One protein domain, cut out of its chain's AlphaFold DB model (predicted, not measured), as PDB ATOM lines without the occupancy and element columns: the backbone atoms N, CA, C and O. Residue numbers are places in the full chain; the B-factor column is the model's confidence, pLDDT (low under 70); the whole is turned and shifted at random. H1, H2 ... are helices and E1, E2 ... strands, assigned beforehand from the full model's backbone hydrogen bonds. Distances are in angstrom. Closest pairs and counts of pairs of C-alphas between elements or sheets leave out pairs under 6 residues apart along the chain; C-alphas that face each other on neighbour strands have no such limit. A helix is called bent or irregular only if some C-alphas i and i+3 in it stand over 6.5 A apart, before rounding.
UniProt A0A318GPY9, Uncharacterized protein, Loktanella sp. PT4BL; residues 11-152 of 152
ATOM      1  N   ALA A  11     236.353 115.994 237.056       36.59
ATOM      2  CA  ALA A  11     236.377 116.981 238.145       36.59
ATOM      3  C   ALA A  11     236.315 118.433 237.626       36.59
ATOM      4  O   ALA A  11     235.613 119.273 238.191       36.59
ATOM      5  N   ARG A  12     236.976 118.716 236.491       44.09
ATOM      6  CA  ARG A  12     236.960 120.046 235.852       44.09
ATOM      7  C   ARG A  12     235.591 120.387 235.246       44.09
ATOM      8  O   ARG A  12     235.153 121.533 235.347       44.09
ATOM      9  N   ARG A  13     234.876 119.412 234.665       45.25
ATOM     10  CA  ARG A  13     233.527 119.639 234.102       45.25
ATOM     11  C   ARG A  13     232.490 120.011 235.169       45.25
ATOM     12  O   ARG A  13     231.794 121.003 234.990       45.25
ATOM     13  N   ARG A  14     232.455 119.305 236.307       50.94
ATOM     14  CA  ARG A  14     231.491 119.589 237.392       50.94
ATOM     15  C   ARG A  14     231.722 120.942 238.066       50.94
ATOM     16  O   ARG A  14     230.767 121.679 238.290       50.94
ATOM     17  N   HIS A  15     232.977 121.295 238.355       52.16
ATOM     18  CA  HIS A  15     233.300 122.587 238.973       52.16
ATOM     19  C   HIS A  15     232.914 123.751 238.054       52.16
ATOM     20  O   HIS A  15     232.308 124.729 238.481       52.16
ATOM     21  N   THR A  16     233.202 123.620 236.759       56.84
ATOM     22  CA  THR A  16     232.863 124.656 235.782       56.84
ATOM     23  C   THR A  16     231.357 124.745 235.510       56.84
ATOM     24  O   THR A  16     230.856 125.842 235.322       56.84
ATOM     25  N   GLU A  17     230.603 123.641 235.513       65.31
ATOM     26  CA  GLU A  17     229.126 123.661 235.460       65.31
ATOM     27  C   GLU A  17     228.496 124.333 236.688       65.31
ATOM     28  O   GLU A  17     227.578 125.140 236.538       65.31
ATOM     29  N   GLY A  18     229.021 124.065 237.889       71.31
ATOM     30  CA  GLY A  18     228.583 124.725 239.121       71.31
ATOM     31  C   GLY A  18     228.818 126.238 239.099       71.31
ATOM     32  O   GLY A  18     227.912 127.006 239.424       71.31
ATOM     33  N   LEU A  19     230.000 126.671 238.644       71.38
ATOM     34  CA  LEU A  19     230.329 128.091 238.480       71.38
ATOM     35  C   LEU A  19     229.434 128.772 237.438       71.38
ATOM     36  O   LEU A  19     228.918 129.853 237.709       71.38
ATOM     37  N   THR A  20     229.192 128.136 236.285       74.81
ATOM     38  CA  THR A  20     228.281 128.675 235.261       74.81
ATOM     39  C   THR A  20     226.871 128.840 235.814       74.81
ATOM     40  O   THR A  20     226.311 129.922 235.707       74.81
ATOM     41  N   ARG A  21     226.310 127.816 236.471       80.00
ATOM     42  CA  ARG A  21     224.957 127.890 237.043       80.00
ATOM     43  C   ARG A  21     224.838 128.998 238.090       80.00
ATOM     44  O   ARG A  21     223.833 129.706 238.117       80.00
ATOM     45  N   ARG A  22     225.856 129.155 238.942       81.44
ATOM     46  CA  ARG A  22     225.909 130.227 239.943       81.44
ATOM     47  C   ARG A  22     225.974 131.603 239.283       81.44
ATOM     48  O   ARG A  22     225.186 132.468 239.645       81.44
ATOM     49  N   LEU A  23     226.862 131.792 238.309       81.12
ATOM     50  CA  LEU A  23     227.002 133.047 237.571       81.12
ATOM     51  C   LEU A  23     225.712 133.415 236.826       81.12
ATOM     52  O   LEU A  23     225.269 134.557 236.904       81.12
ATOM     53  N   THR A  24     225.069 132.446 236.169       81.69
ATOM     54  CA  THR A  24     223.772 132.639 235.509       81.69
ATOM     55  C   THR A  24     222.704 133.083 236.502       81.69
ATOM     56  O   THR A  24     222.003 134.051 236.229       81.69
ATOM     57  N   LYS A  25     222.608 132.433 237.671       86.12
ATOM     58  CA  LYS A  25     221.660 132.840 238.717       86.12
ATOM     59  C   LYS A  25     221.928 134.271 239.191       86.12
ATOM     60  O   LYS A  25     221.004 135.066 239.246       86.12
ATOM     61  N   LEU A  26     223.189 134.613 239.463       86.81
ATOM     62  CA  LEU A  26     223.562 135.964 239.887       86.81
ATOM     63  C   LEU A  26     223.182 137.020 238.851       86.81
ATOM     64  O   LEU A  26     222.658 138.058 239.229       86.81
ATOM     65  N   CYS A  27     223.415 136.752 237.564       82.75
ATOM     66  CA  CYS A  27     223.069 137.677 236.486       82.75
ATOM     67  C   CYS A  27     221.551 137.830 236.319       82.75
ATOM     68  O   CYS A  27     221.074 138.950 236.152       82.75
ATOM     69  N   LEU A  28     220.794 136.727 236.409       85.50
ATOM     70  CA  LEU A  28     219.326 136.752 236.389       85.50
ATOM     71  C   LEU A  28     218.760 137.549 237.567       85.50
ATOM     72  O   LEU A  28     217.842 138.336 237.374       85.50
ATOM     73  N   ASP A  29     219.342 137.391 238.756       89.44
ATOM     74  CA  ASP A  29     218.944 138.137 239.952       89.44
ATOM     75  C   ASP A  29     219.380 139.621 239.877       89.44
ATOM     76  O   ASP A  29     218.748 140.480 240.484       89.44
ATOM     77  N   ALA A  30     220.455 139.955 239.146       86.00
ATOM     78  CA  ALA A  30     220.936 141.335 238.981       86.00
ATOM     79  C   ALA A  30     220.081 142.157 238.004       86.00
ATOM     80  O   ALA A  30     219.868 143.349 238.232       86.00
ATOM     81  N   ALA A  31     219.612 141.541 236.914       85.62
ATOM     82  CA  ALA A  31     218.955 142.253 235.819       85.62
ATOM     83  C   ALA A  31     217.727 143.088 236.250       85.62
ATOM     84  O   ALA A  31     217.666 144.255 235.857       85.62
ATOM     85  N   PRO A  32     216.806 142.592 237.107       86.25
ATOM     86  CA  PRO A  32     215.683 143.391 237.597       86.25
ATOM     87  C   PRO A  32     216.118 144.634 238.375       86.25
ATOM     88  O   PRO A  32     215.509 145.685 238.225       86.25
ATOM     89  N   HIS A  33     217.192 144.542 239.166       88.38
ATOM     90  CA  HIS A  33     217.708 145.676 239.939       88.38
ATOM     91  C   HIS A  33     218.366 146.739 239.057       88.38
ATOM     92  O   HIS A  33     218.258 147.927 239.343       88.38
ATOM     93  N   ILE A  34     219.044 146.319 237.983       84.12
ATOM     94  CA  ILE A  34     219.597 147.248 236.991       84.12
ATOM     95  C   ILE A  34     218.453 147.947 236.252       84.12
ATOM     96  O   ILE A  34     218.490 149.165 236.115       84.12
ATOM     97  N   LYS A  35     217.419 147.201 235.834       84.44
ATOM     98  CA  LYS A  35     216.238 147.773 235.178       84.44
ATOM     99  C   LYS A  35     215.527 148.784 236.083       84.44
ATOM    100  O   LYS A  35     215.351 149.922 235.678       84.44
ATOM    101  N   GLU A  36     215.219 148.401 237.322       86.31
ATOM    102  CA  GLU A  36     214.586 149.268 238.330       86.31
ATOM    103  C   GLU A  36     215.362 150.578 238.541       86.31
ATOM    104  O   GLU A  36     214.763 151.648 238.611       86.31
ATOM    105  N   ALA A  37     216.696 150.517 238.597       84.69
ATOM    106  CA  ALA A  37     217.535 151.701 238.769       84.69
ATOM    107  C   ALA A  37     217.581 152.612 237.530       84.69
ATOM    108  O   ALA A  37     217.875 153.800 237.662       84.69
ATOM    109  N   LEU A  38     217.331 152.063 236.339       79.31
ATOM    110  CA  LEU A  38     217.326 152.804 235.079       79.31
ATOM    111  C   LEU A  38     215.929 153.312 234.686       79.31
ATOM    112  O   LEU A  38     215.827 154.247 233.896       79.31
ATOM    113  N   GLU A  39     214.868 152.745 235.268       80.69
ATOM    114  CA  GLU A  39     213.466 153.108 235.027       80.69
ATOM    115  C   GLU A  39     213.169 154.617 235.174       80.69
ATOM    116  O   GLU A  39     212.461 155.152 234.323       80.69
ATOM    117  N   PRO A  40     213.733 155.361 236.156       80.00
ATOM    118  CA  PRO A  40     213.506 156.808 236.266       80.00
ATOM    119  C   PRO A  40     213.959 157.616 235.044       80.00
ATOM    120  O   PRO A  40     213.538 158.757 234.868       80.00
ATOM    121  N   PHE A  41     214.815 157.043 234.199       71.00
ATOM    122  CA  PHE A  41     215.320 157.683 232.989       71.00
ATOM    123  C   PHE A  41     214.547 157.256 231.727       71.00
ATOM    124  O   PHE A  41     214.795 157.796 230.648       71.00
ATOM    125  N   ALA A  42     213.590 156.324 231.843       69.94
ATOM    126  CA  ALA A  42     212.853 155.762 230.711       69.94
ATOM    127  C   ALA A  42     212.020 156.806 229.946       69.94
ATOM    128  O   ALA A  42     211.865 156.716 228.730       69.94
ATOM    129  N   GLU A  43     211.536 157.847 230.631       67.38
ATOM    130  CA  GLU A  43     210.816 158.966 230.004       67.38
ATOM    131  C   GLU A  43     211.673 159.704 228.957       67.38
ATOM    132  O   GLU A  43     211.160 160.164 227.938       67.38
ATOM    133  N   TYR A  44     212.987 159.762 229.177       65.62
ATOM    134  CA  TYR A  44     213.930 160.510 228.346       65.62
ATOM    135  C   TYR A  44     214.645 159.613 227.332       65.62
ATOM    136  O   TYR A  44     215.077 160.083 226.282       65.62
ATOM    137  N   TRP A  45     214.761 158.317 227.631       64.31
ATOM    138  CA  TRP A  45     215.591 157.366 226.884       64.31
ATOM    139  C   TRP A  45     214.830 156.203 226.241       64.31
ATOM    140  O   TRP A  45     215.439 155.384 225.549       64.31
ATOM    141  N   GLY A  46     213.514 156.126 226.449       64.56
ATOM    142  CA  GLY A  46     212.687 155.006 226.015       64.56
ATOM    143  C   GLY A  46     212.786 153.803 226.958       64.56
ATOM    144  O   GLY A  46     213.077 153.931 228.142       64.56
ATOM    145  N   GLU A  47     212.517 152.609 226.439       66.25
ATOM    146  CA  GLU A  47     212.530 151.386 227.246       66.25
ATOM    147  C   GLU A  47     213.963 150.977 227.632       66.25
ATOM    148  O   GLU A  47     214.851 150.906 226.774       66.25
ATOM    149  N   ALA A  48     214.171 150.704 228.926       66.06
ATOM    150  CA  ALA A  48     215.387 150.095 229.449       66.06
ATOM    151  C   ALA A  48     215.246 148.565 229.426       66.06
ATOM    152  O   ALA A  48     214.531 147.967 230.240       66.06
ATOM    153  N   ASP A  49     215.961 147.932 228.499       71.88
ATOM    154  CA  ASP A  49     216.057 146.479 228.411       71.88
ATOM    155  C   ASP A  49     217.387 146.008 228.989       71.88
ATOM    156  O   ASP A  49     218.447 146.532 228.644       71.88
ATOM    157  N   VAL A  50     217.335 144.989 229.849       74.62
ATOM    158  CA  VAL A  50     218.532 144.323 230.367       74.62
ATOM    159  C   VAL A  50     218.609 142.915 229.794       74.62
ATOM    160  O   VAL A  50     217.848 142.028 230.173       74.62
ATOM    161  N   GLU A  51     219.547 142.708 228.880       78.19
ATOM    162  CA  GLU A  51     219.826 141.422 228.254       78.19
ATOM    163  C   GLU A  51     220.977 140.706 228.974       78.19
ATOM    164  O   GLU A  51     221.921 141.327 229.472       78.19
ATOM    165  N   ILE A  52     220.924 139.373 229.003       77.75
ATOM    166  CA  ILE A  52     221.946 138.534 229.632       77.75
ATOM    167  C   ILE A  52     222.511 137.580 228.585       77.75
ATOM    168  O   ILE A  52     221.811 136.695 228.095       77.75
ATOM    169  N   PHE A  53     223.802 137.709 228.297       78.06
ATOM    170  CA  PHE A  53     224.532 136.802 227.417       78.06
ATOM    171  C   PHE A  53     225.484 135.954 228.255       78.06
ATOM    172  O   PHE A  53     226.421 136.462 228.868       78.06
ATOM    173  N   ILE A  54     225.259 134.644 228.297       72.44
ATOM    174  CA  ILE A  54     226.168 133.716 228.976       72.44
ATOM    175  C   ILE A  54     227.235 133.284 227.968       72.44
ATOM    176  O   ILE A  54     226.922 132.609 226.990       72.44
ATOM    177  N   GLY A  55     228.478 133.717 228.184       64.94
ATOM    178  CA  GLY A  55     229.612 133.386 227.324       64.94
ATOM    179  C   GLY A  55     230.344 132.120 227.769       64.94
ATOM    180  O   GLY A  55     229.888 131.374 228.641       64.94
ATOM    181  N   ASP A  56     231.527 131.899 227.189       60.97
ATOM    182  CA  ASP A  56     232.414 130.816 227.610       60.97
ATOM    183  C   ASP A  56     232.869 130.999 229.068       60.97
ATOM    184  O   ASP A  56     233.126 132.102 229.560       60.97
ATOM    185  N   LYS A  57     232.917 129.881 229.796       62.94
ATOM    186  CA  LYS A  57     233.068 129.849 231.258       62.94
ATOM    187  C   LYS A  57     234.364 130.542 231.726       62.94
ATOM    188  O   LYS A  57     235.404 130.291 231.117       62.94
ATOM    189  N   PRO A  58     234.375 131.280 232.861       65.88
ATOM    190  CA  PRO A  58     233.278 131.695 233.748       65.88
ATOM    191  C   PRO A  58     232.876 133.170 233.514       65.88
ATOM    192  O   PRO A  58     232.958 133.997 234.426       65.88
ATOM    193  N   LYS A  59     232.479 133.511 232.282       70.31
ATOM    194  CA  LYS A  59     232.117 134.875 231.874       70.31
ATOM    195  C   LYS A  59     230.632 134.973 231.500       70.31
ATOM    196  O   LYS A  59     230.109 134.132 230.776       70.31
ATOM    197  N   ALA A  60     229.972 136.032 231.949       73.19
ATOM    198  CA  ALA A  60     228.658 136.459 231.485       73.19
ATOM    199  C   ALA A  60     228.712 137.946 231.124       73.19
ATOM    200  O   ALA A  60     229.580 138.673 231.601       73.19
ATOM    201  N   THR A  61     227.794 138.397 230.286       73.44
ATOM    202  CA  THR A  61     227.643 139.797 229.908       73.44
ATOM    203  C   THR A  61     226.223 140.236 230.251       73.44
ATOM    204  O   THR A  61     225.260 139.637 229.781       73.44
ATOM    205  N   LEU A  62     226.108 141.269 231.081       70.94
ATOM    206  CA  LEU A  62     224.884 142.020 231.335       70.94
ATOM    207  C   LEU A  62     224.887 143.239 230.420       70.94
ATOM    208  O   LEU A  62     225.833 144.021 230.435       70.94
ATOM    209  N   ARG A  63     223.843 143.414 229.625       71.69
ATOM    210  CA  ARG A  63     223.747 144.505 228.663       71.69
ATOM    211  C   ARG A  63     222.506 145.322 228.964       71.69
ATOM    212  O   ARG A  63     221.418 144.775 228.907       71.69
ATOM    213  N   ALA A  64     222.677 146.605 229.263       70.56
ATOM    214  CA  ALA A  64     221.574 147.552 229.323       70.56
ATOM    215  C   ALA A  64     221.511 148.317 227.997       70.56
ATOM    216  O   ALA A  64     222.419 149.074 227.627       70.56
ATOM    217  N   SER A  65     220.432 148.077 227.268       64.38
ATOM    218  CA  SER A  65     220.124 148.755 226.018       64.38
ATOM    219  C   SER A  65     219.083 149.834 226.268       64.38
ATOM    220  O   SER A  65     218.144 149.636 227.036       64.38
ATOM    221  N   PHE A  66     219.268 150.974 225.601       64.12
ATOM    222  CA  PHE A  66     218.340 152.100 225.645       64.12
ATOM    223  C   PHE A  66     217.869 152.346 224.230       64.12
ATOM    224  O   PHE A  66     218.680 152.515 223.315       64.12
ATOM    225  N   ARG A  67     216.555 152.369 224.045       55.56
ATOM    226  CA  ARG A  67     215.952 152.642 222.744       55.56
ATOM    227  C   ARG A  67     215.636 154.128 222.625       55.56
ATOM    228  O   ARG A  67     214.471 154.514 222.576       55.56
ATOM    229  N   HIS A  68     216.676 154.963 222.551       49.28
ATOM    230  CA  HIS A  68     216.485 156.377 222.219       49.28
ATOM    231  C   HIS A  68     216.343 156.567 220.707       49.28
ATOM    232  O   HIS A  68     217.067 155.946 219.928       49.28
ATOM    233  N   LYS A  69     215.434 157.452 220.277       48.16
ATOM    234  CA  LYS A  69     215.064 157.659 218.859       48.16
ATOM    235  C   LYS A  69     216.252 158.005 217.951       48.16
ATOM    236  O   LYS A  69     216.191 157.733 216.750       48.16
ATOM    237  N   THR A  70     217.311 158.603 218.494       42.88
ATOM    238  CA  THR A  70     218.514 158.993 217.746       42.88
ATOM    239  C   THR A  70     219.573 157.898 217.656       42.88
ATOM    240  O   THR A  70     220.312 157.868 216.672       42.88
ATOM    241  N   CYS A  71     219.598 156.925 218.572       47.56
ATOM    242  CA  CYS A  71     220.433 155.730 218.453       47.56
ATOM    243  C   CYS A  71     219.813 154.770 217.426       47.56
ATOM    244  O   CYS A  71     219.076 153.848 217.763       47.56
ATOM    245  N   ARG A  72     220.077 154.995 216.133       39.16
ATOM    246  CA  ARG A  72     219.657 154.060 215.080       39.16
ATOM    247  C   ARG A  72     220.332 152.699 215.279       39.16
ATOM    248  O   ARG A  72     221.543 152.569 215.104       39.16
ATOM    249  N   GLY A  73     219.511 151.687 215.546       48.00
ATOM    250  CA  GLY A  73     219.910 150.291 215.702       48.00
ATOM    251  C   GLY A  73     219.916 149.868 217.167       48.00
ATOM    252  O   GLY A  73     220.309 150.645 218.028       48.00
ATOM    253  N   ASP A  74     219.490 148.632 217.420       51.09
ATOM    254  CA  ASP A  74     219.359 147.975 218.729       51.09
ATOM    255  C   ASP A  74     220.714 147.805 219.451       51.09
ATOM    256  O   ASP A  74     221.195 146.695 219.681       51.09
ATOM    257  N   ARG A  75     221.414 148.902 219.741       55.81
ATOM    258  CA  ARG A  75     222.734 148.879 220.371       55.81
ATOM    259  C   ARG A  75     222.619 149.246 221.841       55.81
ATOM    260  O   ARG A  75     221.993 150.237 222.205       55.81
ATOM    261  N   ALA A  76     223.283 148.449 222.670       55.53
ATOM    262  CA  ALA A  76     223.507 148.762 224.072       55.53
ATOM    263  C   ALA A  76     224.149 150.138 224.222       55.53
ATOM    264  O   ALA A  76     225.109 150.401 223.500       55.53
ATOM    265  N   ALA A  77     223.702 150.960 225.174       66.50
ATOM    266  CA  ALA A  77     224.496 152.127 225.580       66.50
ATOM    267  C   ALA A  77     225.460 151.766 226.717       66.50
ATOM    268  O   ALA A  77     226.549 152.334 226.789       66.50
ATOM    269  N   PHE A  78     225.107 150.777 227.551       72.31
ATOM    270  CA  PHE A  78     225.973 150.289 228.620       72.31
ATOM    271  C   PHE A  78     226.031 148.759 228.656       72.31
ATOM    272  O   PHE A  78     225.020 148.061 228.687       72.31
ATOM    273  N   GLU A  79     227.233 148.209 228.713       73.12
ATOM    274  CA  GLU A  79     227.483 146.776 228.829       73.12
ATOM    275  C   GLU A  79     228.333 146.513 230.069       73.12
ATOM    276  O   GLU A  79     229.147 147.341 230.451       73.12
ATOM    277  N   ALA A  80     228.192 145.359 230.707       67.38
ATOM    278  CA  ALA A  80     229.182 144.875 231.645       67.38
ATOM    279  C   ALA A  80     229.439 143.391 231.474       67.38
ATOM    280  O   ALA A  80     228.534 142.566 231.426       67.38
ATOM    281  N   THR A  81     230.712 143.045 231.453       77.38
ATOM    282  CA  THR A  81     231.191 141.687 231.616       77.38
ATOM    283  C   THR A  81     231.266 141.359 233.109       77.38
ATOM    284  O   THR A  81     232.034 141.971 233.841       77.38
ATOM    285  N   VAL A  82     230.522 140.349 233.548       75.56
ATOM    286  CA  VAL A  82     230.589 139.766 234.891       75.56
ATOM    287  C   VAL A  82     231.425 138.488 234.832       75.56
ATOM    288  O   VAL A  82     231.122 137.566 234.069       75.56
ATOM    289  N   ARG A  83     232.493 138.409 235.625       79.38
ATOM    290  CA  ARG A  83     233.356 137.225 235.745       79.38
ATOM    291  C   ARG A  83     233.278 136.678 237.161       79.38
ATOM    292  O   ARG A  83     233.342 137.444 238.113       79.38
ATOM    293  N   LEU A  84     233.172 135.358 237.296       71.00
ATOM    294  CA  LEU A  84     233.273 134.681 238.591       71.00
ATOM    295  C   LEU A  84     234.676 134.078 238.736       71.00
ATOM    296  O   LEU A  84     235.036 133.155 238.000       71.00
ATOM    297  N   GLY A  85     235.457 134.613 239.672       67.06
ATOM    298  CA  GLY A  85     236.786 134.131 240.032       67.06
ATOM    299  C   GLY A  85     236.751 132.781 240.751       67.06
ATOM    300  O   GLY A  85     235.731 132.348 241.295       67.06
ATOM    301  N   THR A  86     237.887 132.085 240.764       64.38
ATOM    302  CA  THR A  86     238.042 130.791 241.455       64.38
ATOM    303  C   THR A  86     238.013 130.908 242.980       64.38
ATOM    304  O   THR A  86     237.831 129.907 243.663       64.38
ATOM    305  N   ASP A  87     238.179 132.117 243.510       69.06
ATOM    306  CA  ASP A  87     238.116 132.494 244.925       69.06
ATOM    307  C   ASP A  87     236.723 133.006 245.346       69.06
ATOM    308  O   ASP A  87     236.582 133.653 246.382       69.06
ATOM    309  N   ASN A  88     235.686 132.705 244.551       65.69
ATOM    310  CA  ASN A  88     234.296 133.147 244.729       65.69
ATOM    311  C   ASN A  88     234.057 134.661 244.622       65.69
ATOM    312  O   ASN A  88     232.936 135.102 244.889       65.69
ATOM    313  N   ARG A  89     235.051 135.446 244.201       70.88
ATOM    314  CA  ARG A  89     234.863 136.870 243.912       70.88
ATOM    315  C   ARG A  89     234.185 137.073 242.568       70.88
ATOM    316  O   ARG A  89     234.360 136.269 241.649       70.88
ATOM    317  N   VAL A  90     233.401 138.141 242.454       75.25
ATOM    318  CA  VAL A  90     232.806 138.546 241.180       75.25
ATOM    319  C   VAL A  90     233.411 139.868 240.742       75.25
ATOM    320  O   VAL A  90     233.304 140.869 241.441       75.25
ATOM    321  N   ASP A  91     234.007 139.862 239.558       79.31
ATOM    322  CA  ASP A  91     234.505 141.064 238.904       79.31
ATOM    323  C   ASP A  91     233.473 141.539 237.884       79.31
ATOM    324  O   ASP A  91     233.023 140.770 237.032       79.31
ATOM    325  N   VAL A  92     233.114 142.817 237.945       77.31
ATOM    326  CA  VAL A  92     232.228 143.482 236.990       77.31
ATOM    327  C   VAL A  92     233.053 144.493 236.210       77.31
ATOM    328  O   VAL A  92     233.531 145.484 236.747       77.31
ATOM    329  N   GLU A  93     233.241 144.246 234.924       76.19
ATOM    330  CA  GLU A  93     233.921 145.149 234.004       76.19
ATOM    331  C   GLU A  93     232.870 145.787 233.105       76.19
ATOM    332  O   GLU A  93     232.323 145.115 232.235       76.19
ATOM    333  N   ALA A  94     232.549 147.051 233.355       71.25
ATOM    334  CA  ALA A  94     231.511 147.790 232.662       71.25
ATOM    335  C   ALA A  94     232.085 148.742 231.604       71.25
ATOM    336  O   ALA A  94     233.188 149.269 231.754       71.25
ATOM    337  N   TYR A  95     231.310 148.946 230.547       69.56
ATOM    338  CA  TYR A  95     231.639 149.643 229.315       69.56
ATOM    339  C   TYR A  95     230.473 150.551 228.941       69.56
ATOM    340  O   TYR A  95     229.312 150.137 228.997       69.56
ATOM    341  N   ALA A  96     230.783 151.763 228.497       68.56
ATOM    342  CA  ALA A  96     229.850 152.552 227.708       68.56
ATOM    343  C   ALA A  96     230.134 152.309 226.215       68.56
ATOM    344  O   ALA A  96     231.275 152.083 225.806       68.56
ATOM    345  N   MET A  97     229.081 152.262 225.405       64.56
ATOM    346  CA  MET A  97     229.144 151.842 224.007       64.56
ATOM    347  C   MET A  97     228.671 152.981 223.106       64.56
ATOM    348  O   MET A  97     227.494 153.332 223.105       64.56
ATOM    349  N   GLY A  98     229.582 153.563 222.321       56.19
ATOM    350  CA  GLY A  98     229.233 154.548 221.296       56.19
ATOM    351  C   GLY A  98     228.971 153.929 219.921       56.19
ATOM    352  O   GLY A  98     229.189 152.742 219.679       56.19
ATOM    353  N   TRP A  99     228.536 154.754 218.963       51.16
ATOM    354  CA  TRP A  99     228.134 154.306 217.619       51.16
ATOM    355  C   TRP A  99     229.259 153.657 216.792       51.16
ATOM    356  O   TRP A  99     228.976 152.882 215.876       51.16
ATOM    357  N   THR A 100     230.528 153.943 217.092       46.53
ATOM    358  CA  THR A 100     231.673 153.488 216.281       46.53
ATOM    359  C   THR A 100     232.859 152.948 217.082       46.53
ATOM    360  O   THR A 100     233.785 152.411 216.472       46.53
ATOM    361  N   ARG A 101     232.866 153.069 218.419       49.22
ATOM    362  CA  ARG A 101     233.984 152.666 219.295       49.22
ATOM    363  C   ARG A 101     233.490 152.257 220.690       49.22
ATOM    364  O   ARG A 101     232.446 152.724 221.141       49.22
ATOM    365  N   PHE A 102     234.256 151.389 221.348       50.91
ATOM    366  CA  PHE A 102     234.086 151.014 222.756       50.91
ATOM    367  C   PHE A 102     234.696 152.112 223.637       50.91
ATOM    368  O   PHE A 102     235.848 152.475 223.389       50.91
ATOM    369  N   GLY A 103     233.948 152.630 224.617       50.53
ATOM    370  CA  GLY A 103     234.467 153.564 225.617       50.53
ATOM    371  C   GLY A 103     234.848 152.927 226.942       50.53
ATOM    372  O   GLY A 103     234.646 151.725 227.128       50.53
ATOM    373  N   SER A 104     235.475 153.730 227.812       53.38
ATOM    374  CA  SER A 104     236.290 153.306 228.960       53.38
ATOM    375  C   SER A 104     235.817 152.067 229.719       53.38
ATOM    376  O   SER A 104     234.654 151.887 230.078       53.38
ATOM    377  N   ILE A 105     236.816 151.255 230.059       54.00
ATOM    378  CA  ILE A 105     236.715 150.115 230.959       54.00
ATOM    379  C   ILE A 105     236.649 150.632 232.398       54.00
ATOM    380  O   ILE A 105     237.643 151.150 232.913       54.00
ATOM    381  N   LYS A 106     235.524 150.433 233.087       58.97
ATOM    382  CA  LYS A 106     235.437 150.631 234.541       58.97
ATOM    383  C   LYS A 106     235.229 149.300 235.245       58.97
ATOM    384  O   LYS A 106     234.330 148.536 234.911       58.97
ATOM    385  N   ARG A 107     236.086 149.009 236.222       58.81
ATOM    386  CA  ARG A 107     236.080 147.747 236.972       58.81
ATOM    387  C   ARG A 107     235.490 147.977 238.358       58.81
ATOM    388  O   ARG A 107     236.004 148.803 239.106       58.81
ATOM    389  N   GLY A 108     234.433 147.249 238.686       58.94
ATOM    390  CA  GLY A 108     233.902 147.088 240.033       58.94
ATOM    391  C   GLY A 108     234.189 145.675 240.535       58.94
ATOM    392  O   GLY A 108     234.032 144.712 239.789       58.94
ATOM    393  N   ALA A 109     234.611 145.546 241.788       61.66
ATOM    394  CA  ALA A 109     234.720 144.258 242.464       61.66
ATOM    395  C   ALA A 109     233.513 144.073 243.387       61.66
ATOM    396  O   ALA A 109     233.099 145.009 244.071       61.66
ATOM    397  N   VAL A 110     232.949 142.871 243.397       69.62
ATOM    398  CA  VAL A 110     231.965 142.436 244.387       69.62
ATOM    399  C   VAL A 110     232.694 141.531 245.376       69.62
ATOM    400  O   VAL A 110     233.298 140.530 244.977       69.62
ATOM    401  N   ASP A 111     232.650 141.913 246.653       62.41
ATOM    402  CA  ASP A 111     233.272 141.185 247.761       62.41
ATOM    403  C   ASP A 111     232.697 139.764 247.946       62.41
ATOM    404  O   ASP A 111     231.809 139.309 247.220       62.41
ATOM    405  N   GLN A 112     233.261 139.026 248.909       59.81
ATOM    406  CA  GLN A 112     232.899 137.641 249.221       59.81
ATOM    407  C   GLN A 112     231.381 137.489 249.457       59.81
ATOM    408  O   GLN A 112     230.764 138.309 250.127       59.81
ATOM    409  N   ASP A 113     230.800 136.425 248.891       74.19
ATOM    410  CA  ASP A 113     229.356 136.123 248.839       74.19
ATOM    411  C   ASP A 113     228.498 137.055 247.956       74.19
ATOM    412  O   ASP A 113     227.555 137.700 248.421       74.19
ATOM    413  N   PRO A 114     228.750 137.069 246.631       77.88
ATOM    414  CA  PRO A 114     227.974 137.870 245.690       77.88
ATOM    415  C   PRO A 114     226.488 137.477 245.685       77.88
ATOM    416  O   PRO A 114     226.130 136.298 245.625       77.88
ATOM    417  N   THR A 115     225.630 138.495 245.665       86.69
ATOM    418  CA  THR A 115     224.181 138.442 245.399       86.69
ATOM    419  C   THR A 115     223.847 139.185 244.102       86.69
ATOM    420  O   THR A 115     224.614 140.054 243.678       86.69
ATOM    421  N   GLY A 116     222.680 138.924 243.498       84.38
ATOM    422  CA  GLY A 116     222.216 139.690 242.329       84.38
ATOM    423  C   GLY A 116     222.217 141.202 242.570       84.38
ATOM    424  O   GLY A 116     222.756 141.960 241.768       84.38
ATOM    425  N   ARG A 117     221.742 141.649 243.740       88.75
ATOM    426  CA  ARG A 117     221.765 143.068 244.127       88.75
ATOM    427  C   ARG A 117     223.182 143.639 244.249       88.75
ATOM    428  O   ARG A 117     223.419 144.755 243.803       88.75
ATOM    429  N   SER A 118     224.141 142.892 244.797       87.00
ATOM    430  CA  SER A 118     225.538 143.358 244.860       87.00
ATOM    431  C   SER A 118     226.201 143.461 243.479       87.00
ATOM    432  O   SER A 118     226.937 144.412 243.228       87.00
ATOM    433  N   VAL A 119     225.879 142.547 242.554       85.25
ATOM    434  CA  VAL A 119     226.346 142.603 241.157       85.25
ATOM    435  C   VAL A 119     225.735 143.806 240.436       85.25
ATOM    436  O   VAL A 119     226.456 144.541 239.764       85.25
ATOM    437  N   ALA A 120     224.437 144.057 240.632       86.44
ATOM    438  CA  ALA A 120     223.763 145.240 240.106       86.44
ATOM    439  C   ALA A 120     224.372 146.540 240.655       86.44
ATOM    440  O   ALA A 120     224.635 147.467 239.897       86.44
ATOM    441  N   ASN A 121     224.681 146.603 241.952       87.19
ATOM    442  CA  ASN A 121     225.330 147.773 242.544       87.19
ATOM    443  C   ASN A 121     226.730 148.013 241.970       87.19
ATOM    444  O   ASN A 121     227.074 149.161 241.691       87.19
ATOM    445  N   ALA A 122     227.531 146.964 241.766       84.19
ATOM    446  CA  ALA A 122     228.846 147.094 241.141       84.19
ATOM    447  C   ALA A 122     228.741 147.576 239.685       84.19
ATOM    448  O   ALA A 122     229.486 148.470 239.287       84.19
ATOM    449  N   TYR A 123     227.770 147.054 238.925       83.94
ATOM    450  CA  TYR A 123     227.429 147.523 237.578       83.94
ATOM    451  C   TYR A 123     227.095 149.021 237.565       83.94
ATOM    452  O   TYR A 123     227.734 149.806 236.863       83.94
ATOM    453  N   LEU A 124     226.117 149.425 238.381       84.06
ATOM    454  CA  LEU A 124     225.609 150.795 238.421       84.06
ATOM    455  C   LEU A 124     226.673 151.764 238.934       84.06
ATOM    456  O   LEU A 124     226.843 152.834 238.367       84.06
ATOM    457  N   THR A 125     227.443 151.381 239.955       84.69
ATOM    458  CA  THR A 125     228.528 152.213 240.498       84.69
ATOM    459  C   THR A 125     229.629 152.432 239.467       84.69
ATOM    460  O   THR A 125     230.106 153.557 239.315       84.69
ATOM    461  N   ALA A 126     230.009 151.389 238.721       79.00
ATOM    462  CA  ALA A 126     231.000 151.514 237.659       79.00
ATOM    463  C   ALA A 126     230.527 152.490 236.570       79.00
ATOM    464  O   ALA A 126     231.305 153.320 236.106       79.00
ATOM    465  N   LEU A 127     229.246 152.451 236.198       78.31
ATOM    466  CA  LEU A 127     228.706 153.240 235.087       78.31
ATOM    467  C   LEU A 127     228.090 154.582 235.492       78.31
ATOM    468  O   LEU A 127     227.825 155.398 234.611       78.31
ATOM    469  N   LYS A 128     227.912 154.852 236.791       82.44
ATOM    470  CA  LYS A 128     227.159 156.007 237.309       82.44
ATOM    471  C   LYS A 128     227.526 157.342 236.642       82.44
ATOM    472  O   LYS A 128     226.620 157.962 236.097       82.44
ATOM    473  N   PRO A 129     228.809 157.754 236.553       81.81
ATOM    474  CA  PRO A 129     229.146 159.038 235.934       81.81
ATOM    475  C   PRO A 129     228.770 159.121 234.449       81.81
ATOM    476  O   PRO A 129     228.524 160.203 233.931       81.81
ATOM    477  N   ARG A 130     228.750 157.980 233.747       78.12
ATOM    478  CA  ARG A 130     228.414 157.906 232.319       78.12
ATOM    479  C   ARG A 130     226.904 157.902 232.105       78.12
ATOM    480  O   ARG A 130     226.439 158.575 231.194       78.12
ATOM    481  N   ILE A 131     226.161 157.201 232.964       79.94
ATOM    482  CA  ILE A 131     224.693 157.250 233.008       79.94
ATOM    483  C   ILE A 131     224.242 158.695 233.260       79.94
ATOM    484  O   ILE A 131     223.484 159.241 232.467       79.94
ATOM    485  N   GLU A 132     224.771 159.350 234.296       84.12
ATOM    486  CA  GLU A 132     224.396 160.728 234.649       84.12
ATOM    487  C   GLU A 132     224.733 161.731 233.533       84.12
ATOM    488  O   GLU A 132     223.881 162.529 233.150       84.12
ATOM    489  N   ALA A 133     225.935 161.657 232.949       83.62
ATOM    490  CA  ALA A 133     226.334 162.554 231.862       83.62
ATOM    491  C   ALA A 133     225.520 162.333 230.578       83.62
ATOM    492  O   ALA A 133     225.148 163.293 229.904       83.62
ATOM    493  N   ALA A 134     225.228 161.075 230.227       78.38
ATOM    494  CA  ALA A 134     224.371 160.772 229.085       78.38
ATOM    495  C   ALA A 134     222.958 161.318 229.318       78.38
ATOM    496  O   ALA A 134     222.290 161.730 228.371       78.38
ATOM    497  N   PHE A 135     222.502 161.309 230.574       79.06
ATOM    498  CA  PHE A 135     221.146 161.715 230.918       79.06
ATOM    499  C   PHE A 135     220.998 163.216 230.763       79.06
ATOM    500  O   PHE A 135     220.107 163.682 230.059       79.06
ATOM    501  N   GLU A 136     221.942 163.952 231.339       85.06
ATOM    502  CA  GLU A 136     222.055 165.393 231.177       85.06
ATOM    503  C   GLU A 136     222.063 165.799 229.695       85.06
ATOM    504  O   GLU A 136     221.287 166.664 229.299       85.06
ATOM    505  N   ALA A 137     222.870 165.135 228.858       81.94
ATOM    506  CA  ALA A 137     222.937 165.440 227.428       81.94
ATOM    507  C   ALA A 137     221.580 165.281 226.720       81.94
ATOM    508  O   ALA A 137     221.219 166.125 225.904       81.94
ATOM    509  N   VAL A 138     220.801 164.244 227.048       76.88
ATOM    510  CA  VAL A 138     219.468 164.056 226.448       76.88
ATOM    511  C   VAL A 138     218.463 165.084 226.966       76.88
ATOM    512  O   VAL A 138     217.732 165.667 226.170       76.88
ATOM    513  N   VAL A 139     218.439 165.352 228.275       81.06
ATOM    514  CA  VAL A 139     217.515 166.332 228.875       81.06
ATOM    515  C   VAL A 139     217.747 167.741 228.325       81.06
ATOM    516  O   VAL A 139     216.789 168.480 228.104       81.06
ATOM    517  N   LEU A 140     219.005 168.112 228.082       86.06
ATOM    518  CA  LEU A 140     219.375 169.417 227.528       86.06
ATOM    519  C   LEU A 140     219.238 169.494 225.996       86.06
ATOM    520  O   LEU A 140     219.398 170.574 225.432       86.06
ATOM    521  N   GLY A 141     218.929 168.381 225.321       80.44
ATOM    522  CA  GLY A 141     218.869 168.308 223.857       80.44
ATOM    523  C   GLY A 141     220.239 168.350 223.167       80.44
ATOM    524  O   GLY A 141     220.301 168.569 221.962       80.44
ATOM    525  N   GLU A 142     221.321 168.122 223.910       86.25
ATOM    526  CA  GLU A 142     222.717 168.122 223.449       86.25
ATOM    527  C   GLU A 142     223.172 166.697 223.077       86.25
ATOM    528  O   GLU A 142     224.227 166.199 223.492       86.25
ATOM    529  N   GLU A 143     222.333 165.984 222.326       77.44
ATOM    530  CA  GLU A 143     222.516 164.566 221.995       77.44
ATOM    531  C   GLU A 143     223.795 164.303 221.178       77.44
ATOM    532  O   GLU A 143     224.353 163.203 221.212       77.44
ATOM    533  N   GLU A 144     224.330 165.317 220.499       76.88
ATOM    534  CA  GLU A 144     225.624 165.278 219.823       76.88
ATOM    535  C   GLU A 144     226.805 165.019 220.775       76.88
ATOM    536  O   GLU A 144     227.871 164.594 220.319       76.88
ATOM    537  N   ARG A 145     226.631 165.218 222.091       78.00
ATOM    538  CA  ARG A 145     227.626 164.881 223.126       78.00
ATOM    539  C   ARG A 145     227.671 163.387 223.444       78.00
ATOM    540  O   ARG A 145     228.686 162.916 223.967       78.00
ATOM    541  N   LEU A 146     226.610 162.630 223.141       73.69
ATOM    542  CA  LEU A 146     226.483 161.214 223.511       73.69
ATOM    543  C   LEU A 146     227.651 160.346 223.021       73.69
ATOM    544  O   LEU A 146     228.154 159.558 223.820       73.69
ATOM    545  N   PRO A 147     228.166 160.485 221.782       69.88
ATOM    546  CA  PRO A 147     229.332 159.724 221.352       69.88
ATOM    547  C   PRO A 147     230.548 159.947 222.256       69.88
ATOM    548  O   PRO A 147     231.170 158.977 222.667       69.88
ATOM    549  N   SER A 148     230.863 161.189 222.626       71.62
ATOM    550  CA  SER A 148     231.997 161.495 223.510       71.62
ATOM    551  C   SER A 148     231.770 160.992 224.937       71.62
ATOM    552  O   SER A 148     232.693 160.504 225.579       71.62
ATOM    553  N   ILE A 149     230.531 161.051 225.432       71.06
ATOM    554  CA  ILE A 149     230.182 160.528 226.758       71.06
ATOM    555  C   ILE A 149     230.319 159.004 226.791       71.06
ATOM    556  O   ILE A 149     230.812 158.469 227.781       71.06
ATOM    557  N   LEU A 150     229.915 158.309 225.727       66.19
ATOM    558  CA  LEU A 150     229.881 156.848 225.670       66.19
ATOM    559  C   LEU A 150     231.200 156.209 225.197       66.19
ATOM    560  O   LEU A 150     231.406 155.030 225.457       66.19
ATOM    561  N   ILE A 151     232.070 156.943 224.492       56.69
ATOM    562  CA  ILE A 151     233.337 156.433 223.917       56.69
ATOM    563  C   ILE A 151     234.555 156.766 224.782       56.69
ATOM    564  O   ILE A 151     235.589 156.128 224.619       56.69
ATOM    565  N   ASP A 152     234.471 157.733 225.692       43.47
ATOM    566  CA  ASP A 152     235.633 158.067 226.520       43.47
ATOM    567  C   ASP A 152     235.807 157.089 227.688       43.47
ATOM    568  O   ASP A 152     234.847 156.834 228.456       43.47
TER     569      ASP A 152
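AT A GLANCE: This is residues 11 to 152 of the 152 residues of an uncharacterized protein of Loktanella sp. PT4BL (UniProt A0A318GPY9). A twisted sheet of five strands makes a wall with helices over one face and no named helix over the other. The long helix H1 runs along the E1 side of the sheet and extends past its end with its first residues, while H2 crosses the E4 and E5 side with its arm H2a, turns at a bend, and H3 folds back beside the arm H2b to the sheet's end. The printed part has 142 residues, with H1, E1, E2, E3, E4, E5, H2 and H3 along the chain, a mixed class of helices and strands; the sheet's order is E1, E2, E3, E4, E5, antiparallel throughout. It is compact, with a radius of gyration of the C-alphas of 15.5 A, and its outline is a rod of 55 by 27 by 24 A.

IN THESE COORDINATES: H1, residues 11 to 45, begins with C-alpha 11 at (236.377, 116.981, 238.145) and spans 46.8 A; it has a kink of 58 degrees near residue 39 and is irregular, C-alphas 40 and 43 being 7.1 A apart. The strands are E1, residues 48 to 54; E2, 59 to 66; E3, 76 to 84, 22.5 A long; E4, 90 to 97; and E5, 102 to 110, 23.4 A long. H2, residues 116 to 139, was assigned as one helix by its hydrogen bonds but is bent, with C-alphas 126 and 129 7.9 A apart; its arms are H2a, 116 to 126, and H2b, 129 to 139. H3, residues 143 to 151, is only just irregular, C-alphas 144 and 147 being 6.9 A apart, and ends with C-alpha 151 at (233.337, 156.433, 223.917).

HOW THE PARTS SIT: The strands form a meander, each the antiparallel neighbour of the one before, with edge strands E1 and E5. Within hydrogen-bond range are N 51 and O 63 across the neighbours E1 and E2, 2.8 A, N 62 and O 80 across E2 and E3, 2.8 A, N 81 and O 93 across E3 and E4, 2.7 A, and N 92 and O 108 across E4 and E5, 2.8 A. H1, H2a and H3 lie on the same face, two layers with helices on one face of a sheet. H1 is over E2 at a height over the sheet of 6.0 A, along the strands; its closest C-alphas to E1 are those of Ala 31 and Val 50, 5.8 A. H2a, at a height of 7.7 A, is only just over E4 alone, with 5 of its 11 C-alphas on E4 and 2 each on E3 and E5; it runs slantwise, at 45 degrees to E4 on the local plane, and its closest C-alphas to E5 are those of Ala 122 and Gly 108, 5.2 A. With residues 25 to 34 alone H1 touches H2a at a steep tilt of 60 degrees, the closest C-alphas being those of Ala 30 and Gly 116, 3.9 A. H2b only grazes the sheet, with residues 130 to 134. H2b and H3 are a helical hairpin at a shallow tilt of 13 degrees, opposite ways; the closest C-alphas are those of Ala 137 and Glu 143, 5.5 A. H3 stands up from the sheet, and the C-alphas of Gly 103 in E5 and Ile 151 are its closest to E5, 3.5 A. H1 and H3 are apart. Every O i to N i+4 pair is within hydrogen-bond range in H2a and H2b, but 24 of 31 in H1 and 3 of 5 in H3.

THE WHOLE: The C-alphas farthest apart are those of Ala 11 and Leu 140, 56.1 A. The printed part has no cut, and no link is long. The mean pLDDT of the printed part is 70.8; 58 residues are under 70, among them 11 to 17, 65 to 77 and 95 to 112.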